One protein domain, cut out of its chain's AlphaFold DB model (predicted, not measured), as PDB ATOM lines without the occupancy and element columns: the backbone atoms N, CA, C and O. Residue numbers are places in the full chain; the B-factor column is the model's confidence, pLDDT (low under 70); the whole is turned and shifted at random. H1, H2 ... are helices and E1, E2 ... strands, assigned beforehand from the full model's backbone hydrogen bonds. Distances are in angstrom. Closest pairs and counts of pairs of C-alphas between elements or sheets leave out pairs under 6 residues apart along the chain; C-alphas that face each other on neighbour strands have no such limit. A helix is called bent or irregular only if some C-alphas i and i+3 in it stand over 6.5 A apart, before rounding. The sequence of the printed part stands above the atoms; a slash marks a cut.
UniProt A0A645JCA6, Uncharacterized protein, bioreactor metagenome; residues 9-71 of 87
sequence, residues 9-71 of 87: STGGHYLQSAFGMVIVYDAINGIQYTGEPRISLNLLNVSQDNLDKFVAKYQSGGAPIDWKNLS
ATOM      1  N   SER A   9      21.602  51.935 -53.955       93.00
ATOM      2  CA  SER A   9      22.308  52.062 -52.680       93.00
ATOM      3  C   SER A   9      23.506  51.112 -52.639       93.00
ATOM      4  O   SER A   9      23.601  50.197 -53.457       93.00
ATOM      5  N   THR A  10      24.399  51.300 -51.670       91.19
ATOM      6  CA  THR A  10      25.505  50.376 -51.410       91.19
ATOM      7  C   THR A  10      25.269  49.579 -50.126       91.19
ATOM      8  O   THR A  10      24.861  50.118 -49.097       91.19
ATOM      9  N   GLY A  11      25.501  48.268 -50.182       86.25
ATOM     10  CA  GLY A  11      25.179  47.325 -49.108       86.25
ATOM     11  C   GLY A  11      26.386  46.543 -48.586       86.25
ATOM     12  O   GLY A  11      27.387  46.376 -49.276       86.25
ATOM     13  N   GLY A  12      26.263  46.032 -47.355       82.69
ATOM     14  CA  GLY A  12      27.188  45.045 -46.777       82.69
ATOM     15  C   GLY A  12      28.248  45.573 -45.806       82.69
ATOM     16  O   GLY A  12      28.881  44.774 -45.127       82.69
ATOM     17  N   HIS A  13      28.392  46.893 -45.640       87.38
ATOM     18  CA  HIS A  13      29.342  47.478 -44.676       87.38
ATOM     19  C   HIS A  13      29.051  47.084 -43.214       87.38
ATOM     20  O   HIS A  13      29.959  47.058 -42.389       87.38
ATOM     21  N   TYR A  14      27.809  46.712 -42.889       86.31
ATOM     22  CA  TYR A  14      27.430  46.212 -41.561       86.31
ATOM     23  C   TYR A  14      28.178  44.924 -41.158       86.31
ATOM     24  O   TYR A  14      28.260  44.603 -39.976       86.31
ATOM     25  N   LEU A  15      28.759  44.201 -42.123       86.88
ATOM     26  CA  LEU A  15      29.559  42.996 -41.896       86.88
ATOM     27  C   LEU A  15      31.007  43.303 -41.479       86.88
ATOM     28  O   LEU A  15      31.719  42.405 -41.034       86.88
ATOM     29  N   GLN A  16      31.437  44.567 -41.556       88.44
ATOM     30  CA  GLN A  16      32.808  44.980 -41.251       88.44
ATOM     31  C   GLN A  16      33.260  44.598 -39.838       88.44
ATOM     32  O   GLN A  16      34.404  44.188 -39.643       88.44
ATOM     33  N   SER A  17      32.364  44.678 -38.853       89.19
ATOM     34  CA  SER A  17      32.680  44.264 -37.485       89.19
ATOM     35  C   SER A  17      32.965  42.764 -37.389       89.19
ATOM     36  O   SER A  17      33.911  42.373 -36.712       89.19
ATOM     37  N   ALA A  18      32.205  41.923 -38.098       89.31
ATOM     38  CA  ALA A  18      32.430  40.478 -38.110       89.31
ATOM     39  C   ALA A  18      33.777  40.116 -38.761       89.31
ATOM     40  O   ALA A  18      34.487  39.255 -38.248       89.31
ATOM     41  N   PHE A  19      34.188  40.837 -39.809       88.06
ATOM     42  CA  PHE A  19      35.522  40.693 -40.405       88.06
ATOM     43  C   PHE A  19      36.645  40.980 -39.404       88.06
ATOM     44  O   PHE A  19      37.571  40.182 -39.262       88.06
ATOM     45  N   GLY A  20      36.535  42.080 -38.653       90.62
ATOM     46  CA  GLY A  20      37.483  42.386 -37.580       90.62
ATOM     47  C   GLY A  20      37.521  41.294 -36.504       90.62
ATOM     48  O   GLY A  20      38.597  40.933 -36.033       90.62
ATOM     49  N   MET A  21      36.367  40.715 -36.162       93.38
ATOM     50  CA  MET A  21      36.286  39.636 -35.173       93.38
ATOM     51  C   MET A  21      36.985  38.348 -35.617       93.38
ATOM     52  O   MET A  21      37.558  37.679 -34.765       93.38
ATOM     53  N   VAL A  22      36.997  38.014 -36.913       93.75
ATOM     54  CA  VAL A  22      37.772  36.868 -37.431       93.75
ATOM     55  C   VAL A  22      39.266  37.067 -37.165       93.75
ATOM     56  O   VAL A  22      39.923  36.172 -36.641       93.75
ATOM     57  N   ILE A  23      39.783  38.268 -37.442       93.31
ATOM     58  CA  ILE A  23      41.191  38.615 -37.200       93.31
ATOM     59  C   ILE A  23      41.525  38.550 -35.706       93.31
ATOM     60  O   ILE A  23      42.545  37.983 -35.320       93.31
ATOM     61  N   VAL A  24      40.659  39.107 -34.853       95.00
ATOM     62  CA  VAL A  24      40.837  39.050 -33.394       95.00
ATOM     63  C   VAL A  24      40.806  37.606 -32.899       95.00
ATOM     64  O   VAL A  24      41.638  37.234 -32.074       95.00
ATOM     65  N   TYR A  25      39.882  36.789 -33.407       96.62
ATOM     66  CA  TYR A  25      39.764  35.380 -33.047       96.62
ATOM     67  C   TYR A  25      41.022  34.584 -33.421       96.62
ATOM     68  O   TYR A  25      41.525  33.818 -32.603       96.62
ATOM     69  N   ASP A  26      41.581  34.807 -34.608       96.50
ATOM     70  CA  ASP A  26      42.848  34.191 -35.007       96.50
ATOM     71  C   ASP A  26      44.010  34.653 -34.110       96.50
ATOM     72  O   ASP A  26      44.790  33.828 -33.627       96.50
ATOM     73  N   ALA A  27      44.073  35.948 -33.782       96.50
ATOM     74  CA  ALA A  27      45.126  36.507 -32.938       96.50
ATOM     75  C   ALA A  27      45.129  35.928 -31.512       96.50
ATOM     76  O   ALA A  27      46.197  35.595 -30.994       96.50
ATOM     77  N   ILE A  28      43.958  35.759 -30.880       97.81
ATOM     78  CA  ILE A  28      43.863  35.153 -29.536       97.81
ATOM     79  C   ILE A  28      44.203  33.654 -29.538       97.81
ATOM     80  O   ILE A  28      44.558  33.114 -28.494       97.81
ATOM     81  N   ASN A  29      44.144  32.998 -30.701       97.81
ATOM     82  CA  ASN A  29      44.591  31.619 -30.912       97.81
ATOM     83  C   ASN A  29      46.051  31.535 -31.406       97.81
ATOM     84  O   ASN A  29      46.515  30.472 -31.811       97.81
ATOM     85  N   GLY A  30      46.801  32.641 -31.353       97.56
ATOM     86  CA  GLY A  30      48.230  32.678 -31.671       97.56
ATOM     87  C   GLY A  30      48.562  32.902 -33.148       97.56
ATOM     88  O   GLY A  30      49.741  32.933 -33.499       97.56
ATOM     89  N   ILE A  31      47.565  33.108 -34.012       96.56
ATOM     90  CA  ILE A  31      47.764  33.375 -35.438       96.56
ATOM     91  C   ILE A  31      47.724  34.888 -35.661       96.56
ATOM     92  O   ILE A  31      46.665  35.506 -35.737       96.56
ATOM     93  N   GLN A  32      48.902  35.499 -35.755       93.94
ATOM     94  CA  GLN A  32      49.013  36.940 -35.977       93.94
ATOM     95  C   GLN A  32      48.612  37.317 -37.405       93.94
ATOM     96  O   GLN A  32      48.978  36.649 -38.374       93.94
ATOM     97  N   TYR A  33      47.888  38.426 -37.539       90.50
ATOM     98  CA  TYR A  33      47.557  38.992 -38.838       90.50
ATOM     99  C   TYR A  33      48.784  39.674 -39.449       90.50
ATOM    100  O   TYR A  33      49.376  40.567 -38.848       90.50
ATOM    101  N   THR A  34      49.154  39.246 -40.655       90.12
ATOM    102  CA  THR A  34      50.333  39.737 -41.387       90.12
ATOM    103  C   THR A  34      49.969  40.484 -42.671       90.12
ATOM    104  O   THR A  34      50.842  40.726 -43.500       90.12
ATOM    105  N   GLY A  35      48.682  40.765 -42.888       86.81
ATOM    106  CA  GLY A  35      48.209  41.507 -44.054       86.81
ATOM    107  C   GLY A  35      48.269  43.020 -43.847       86.81
ATOM    108  O   GLY A  35      48.801  43.520 -42.857       86.81
ATOM    109  N   GLU A  36      47.667  43.755 -44.777       87.75
ATOM    110  CA  GLU A  36      47.609  45.215 -44.720       87.75
ATOM    111  C   GLU A  36      46.816  45.703 -43.496       87.75
ATOM    112  O   GLU A  36      45.707  45.213 -43.252       87.75
ATOM    113  N   PRO A  37      47.303  46.717 -42.754       84.62
ATOM    114  CA  PRO A  37      46.600  47.277 -41.595       84.62
ATOM    115  C   PRO A  37      45.289  47.977 -41.983       84.62
ATOM    116  O   PRO A  37      44.462  48.289 -41.126       84.62
ATOM    117  N   ARG A  38      45.097  48.236 -43.282       84.56
ATOM    118  CA  ARG A  38      43.878  48.789 -43.856       84.56
ATOM    119  C   ARG A  38      43.229  47.761 -44.768       84.56
ATOM    120  O   ARG A  38      43.762  47.443 -45.825       84.56
ATOM    121  N   ILE A  39      42.033  47.327 -44.393       80.19
ATOM    122  CA  ILE A  39      41.197  46.455 -45.217       80.19
ATOM    123  C   ILE A  39      40.079  47.302 -45.822       80.19
ATOM    124  O   ILE A  39      39.362  48.002 -45.104       80.19
ATOM    125  N   SER A  40      39.944  47.242 -47.144       82.94
ATOM    126  CA  SER A  40      38.876  47.910 -47.890       82.94
ATOM    127  C   SER A  40      37.851  46.879 -48.340       82.94
ATOM    128  O   SER A  40      38.218  45.851 -48.903       82.94
ATOM    129  N   LEU A  41      36.568  47.164 -48.117       81.19
ATOM    130  CA  LEU A  41      35.475  46.320 -48.590       81.19
ATOM    131  C   LEU A  41      34.940  46.847 -49.916       81.19
ATOM    132  O   LEU A  41      34.589  48.023 -50.030       81.19
ATOM    133  N   ASN A  42      34.798  45.949 -50.885       87.31
ATOM    134  CA  ASN A  42      34.016  46.219 -52.080       87.31
ATOM    135  C   ASN A  42      32.538  46.048 -51.726       87.31
ATOM    136  O   ASN A  42      32.049  44.931 -51.564       87.31
ATOM    137  N   LEU A  43      31.845  47.170 -51.530       89.38
ATOM    138  CA  LEU A  43      30.431  47.157 -51.173       89.38
ATOM    139  C   LEU A  43      29.571  46.691 -52.346       89.38
ATOM    140  O   LEU A  43      29.877  46.949 -53.510       89.38
ATOM    141  N   LEU A  44      28.452  46.046 -52.021       92.19
ATOM    142  CA  LEU A  44      27.484  45.621 -53.022       92.19
ATOM    143  C   LEU A  44      26.762  46.822 -53.602       92.19
ATOM    144  O   LEU A  44      26.200  47.622 -52.862       92.19
ATOM    145  N   ASN A  45      26.690  46.875 -54.923       93.56
ATOM    146  CA  ASN A  45      25.769  47.742 -55.636       93.56
ATOM    147  C   ASN A  45      24.373  47.121 -55.582       93.56
ATOM    148  O   ASN A  45      24.143  46.070 -56.182       93.56
ATOM    149  N   VAL A  46      23.450  47.755 -54.867       93.75
ATOM    150  CA  VAL A  46      22.062  47.303 -54.752       93.75
ATOM    151  C   VAL A  46      21.182  48.245 -55.568       93.75
ATOM    152  O   VAL A  46      21.191  49.456 -55.353       93.75
ATOM    153  N   SER A  47      20.437  47.694 -56.517       94.25
ATOM    154  CA  SER A  47      19.474  48.399 -57.364       94.25
ATOM    155  C   SER A  47      18.110  47.714 -57.298       94.25
ATOM    156  O   SER A  47      17.935  46.703 -56.615       94.25
ATOM    157  N   GLN A  48      17.123  48.253 -58.017       92.44
ATOM    158  CA  GLN A  48      15.836  47.571 -58.176       92.44
ATOM    159  C   GLN A  48      15.988  46.181 -58.819       92.44
ATOM    160  O   GLN A  48      15.304  45.254 -58.399       92.44
ATOM    161  N   ASP A  49      16.932  46.013 -59.750       93.44
ATOM    162  CA  ASP A  49      17.115  44.770 -60.514       93.44
ATOM    163  C   ASP A  49      17.635  43.597 -59.672       93.44
ATOM    164  O   ASP A  49      17.453  42.437 -60.037       93.44
ATOM    165  N   ASN A  50      18.314  43.876 -58.554       93.81
ATOM    166  CA  ASN A  50      18.954  42.853 -57.723       93.81
ATOM    167  C   ASN A  50      18.507  42.868 -56.252       93.81
ATOM    168  O   ASN A  50      19.057  42.126 -55.431       93.81
ATOM    169  N   LEU A  51      17.489  43.672 -55.923       92.62
ATOM    170  CA  LEU A  51      16.981  43.827 -54.562       92.62
ATOM    171  C   LEU A  51      16.558  42.489 -53.947       92.62
ATOM    172  O   LEU A  51      16.892  42.215 -52.794       92.62
ATOM    173  N   ASP A  52      15.853  41.652 -54.706       92.88
ATOM    174  CA  ASP A  52      15.337  40.378 -54.199       92.88
ATOM    175  C   ASP A  52      16.466  39.402 -53.864       92.88
ATOM    176  O   ASP A  52      16.445  38.781 -52.801       92.88
ATOM    177  N   LYS A  53      17.510  39.341 -54.703       92.94
ATOM    178  CA  LYS A  53      18.725  38.563 -54.414       92.94
ATOM    179  C   LYS A  53      19.400  39.048 -53.134       92.94
ATOM    180  O   LYS A  53      19.784  38.242 -52.287       92.94
ATOM    181  N   PHE A  54      19.518  40.366 -52.972       91.81
ATOM    182  CA  PHE A  54      20.123  40.955 -51.781       91.81
ATOM    183  C   PHE A  54      19.327  40.621 -50.514       91.81
ATOM    184  O   PHE A  54      19.907  40.173 -49.527       91.81
ATOM    185  N   VAL A  55      18.002  40.778 -50.542       91.06
ATOM    186  CA  VAL A  55      17.126  40.440 -49.408       91.06
ATOM    187  C   VAL A  55      17.210  38.946 -49.088       91.06
ATOM    188  O   VAL A  55      17.373  38.584 -47.924       91.06
ATOM    189  N   ALA A  56      17.152  38.084 -50.103       91.25
ATOM    190  CA  ALA A  56      17.210  36.639 -49.926       91.25
ATOM    191  C   ALA A  56      18.536  36.177 -49.309       91.25
ATOM    192  O   ALA A  56      18.517  35.341 -48.412       91.25
ATOM    193  N   LYS A  57      19.677  36.729 -49.734       90.06
ATOM    194  CA  LYS A  57      20.988  36.323 -49.210       90.06
ATOM    195  C   LYS A  57      21.308  36.957 -47.857       90.06
ATOM    196  O   LYS A  57      21.815  36.277 -46.976       90.06
ATOM    197  N   TYR A  58      21.009  38.244 -47.679       88.81
ATOM    198  CA  TYR A  58      21.537  39.040 -46.565       88.81
ATOM    199  C   TYR A  58      20.497  39.474 -45.518       88.81
ATOM    200  O   TYR A  58      20.891  39.965 -44.465       88.81
ATOM    201  N   GLN A  59      19.190  39.328 -45.772       86.94
ATOM    202  CA  GLN A  59      18.131  39.745 -44.832       86.94
ATOM    203  C   GLN A  59      17.161  38.623 -44.431       86.94
ATOM    204  O   GLN A  59      16.356  38.818 -43.524       86.94
ATOM    205  N   SER A  60      17.228  37.450 -45.065       86.06
ATOM    206  CA  SER A  60      16.306  36.327 -44.821       86.06
ATOM    207  C   SER A  60      16.585  35.533 -43.534       86.06
ATOM    208  O   SER A  60      15.899  34.554 -43.253       86.06
ATOM    209  N   GLY A  61      17.577  35.945 -42.737       74.88
ATOM    210  CA  GLY A  61      17.921  35.335 -41.447       74.88
ATOM    211  C   GLY A  61      18.952  34.203 -41.515       74.88
ATOM    212  O   GLY A  61      19.455  33.792 -40.473       74.88
ATOM    213  N   GLY A  62      19.316  33.729 -42.712       78.38
ATOM    214  CA  GLY A  62      20.473  32.849 -42.892       78.38
ATOM    215  C   GLY A  62      21.793  33.591 -42.660       78.38
ATOM    216  O   GLY A  62      21.883  34.791 -42.914       78.38
ATOM    217  N   ALA A  63      22.828  32.885 -42.191       78.69
ATOM    218  CA  ALA A  63      24.179  33.437 -42.158       78.69
ATOM    219  C   ALA A  63      24.687  33.572 -43.607       78.69
ATOM    220  O   ALA A  63      24.879  32.552 -44.270       78.69
ATOM    221  N   PRO A  64      24.911  34.792 -44.123       82.88
ATOM    222  CA  PRO A  64      25.275  34.989 -45.528       82.88
ATOM    223  C   PRO A  64      26.720  34.576 -45.839       82.88
ATOM    224  O   PRO A  64      27.120  34.558 -47.002       82.88
ATOM    225  N   ILE A  65      27.518  34.334 -44.796       87.25
ATOM    226  CA  ILE A  65      28.959  34.101 -44.845       87.25
ATOM    227  C   ILE A  65      29.295  32.992 -43.847       87.25
ATOM    228  O   ILE A  65      28.842  33.023 -42.699       87.25
ATOM    229  N   ASP A  66      30.128  32.041 -44.272       89.94
ATOM    230  CA  ASP A  66      30.733  31.047 -43.386       89.94
ATOM    231  C   ASP A  66      31.946  31.649 -42.664       89.94
ATOM    232  O   ASP A  66      33.097  31.537 -43.089       89.94
ATOM    233  N   TRP A  67      31.673  32.312 -41.542       90.19
ATOM    234  CA  TRP A  67      32.694  32.939 -40.700       90.19
ATOM    235  C   TRP A  67      33.725  31.954 -40.159       90.19
ATOM    236  O   TRP A  67      34.877  32.327 -39.945       90.19
ATOM    237  N   LYS A  68      33.317  30.701 -39.923       91.88
ATOM    238  CA  LYS A  68      34.203  29.685 -39.361       91.88
ATOM    239  C   LYS A  68      35.283  29.337 -40.375       91.88
ATOM    240  O   LYS A  68      36.453  29.309 -40.012       91.88
ATOM    241  N   ASN A  69      34.900  29.145 -41.635       92.94
ATOM    242  CA  ASN A  69      35.833  28.805 -42.703       92.94
ATOM    243  C   ASN A  69      36.779  29.955 -43.102       92.94
ATOM    244  O   ASN A  69      37.810  29.705 -43.721       92.94
ATOM    245  N   LEU A  70      36.449  31.203 -42.745       91.75
ATOM    246  CA  LEU A  70      37.302  32.379 -42.975       91.75
ATOM    247  C   LEU A  70      38.406  32.566 -41.921       91.75
ATOM    248  O   LEU A  70      39.299  33.386 -42.114       91.75
ATOM    249  N   SER A  71      38.348  31.838 -40.808       93.75
ATOM    250  CA  SER A  71      39.346  31.905 -39.740       93.75
ATOM    251  C   SER A  71      40.466  30.901 -39.987       93.75
ATOM    252  O   SER A  71      40.204  29.706 -40.142       93.75
TER     253      SER A  71
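What this domain is: This is residues 9 to 71 of the 87 residues of an uncharacterized protein of bioreactor metagenome (UniProt A0A645JCA6). A two-stranded antiparallel sheet, E1 and E2, lies toward one end of a loose loop of chain: long helix H1 runs away from it, residues 29 to 43 return to it, and short H2 turns off from E2. The 63 printed residues, mixed in class, hold E1, H1, E2, H2 in that order; the whole is loose, radius of gyration of the C-alphas 14.2 A, spanning 44 by 24 by 14 A.

Where its parts are: Find E1, residues 9 to 11, from C-alpha 9 at (22.308, 52.062, -52.680), and E2, residues 44 to 47. H1, residues 13 to 28, runs 24.3 A; H2, residues 48 to 58, runs 15.5 A to C-alpha 58 at (21.537, 39.040, -46.565).

How they stand to each other: Between E1 and E2, at 141 degrees, look for N 11 and O 44, 2.8 A. The closest C-alphas of E2 and H2, Val 46 and Phe 54, are 7.3 A apart. H1 and H2 are apart. Both are irregular, H1 only just: C-alphas 14 and 17 are 6.9 A apart, C-alphas 49 and 52 7.9 A. Within hydrogen-bond range are 10 of 12 O i to N i+4 pairs in H1, 5 of 7 in H2.

The domain as a whole: The farthest C-alphas, Gly 30 and Gln 48, are 44.4 A apart. H1 to E2 is a long link; the printed part has no cut, and no printed residue is under 70 in pLDDT.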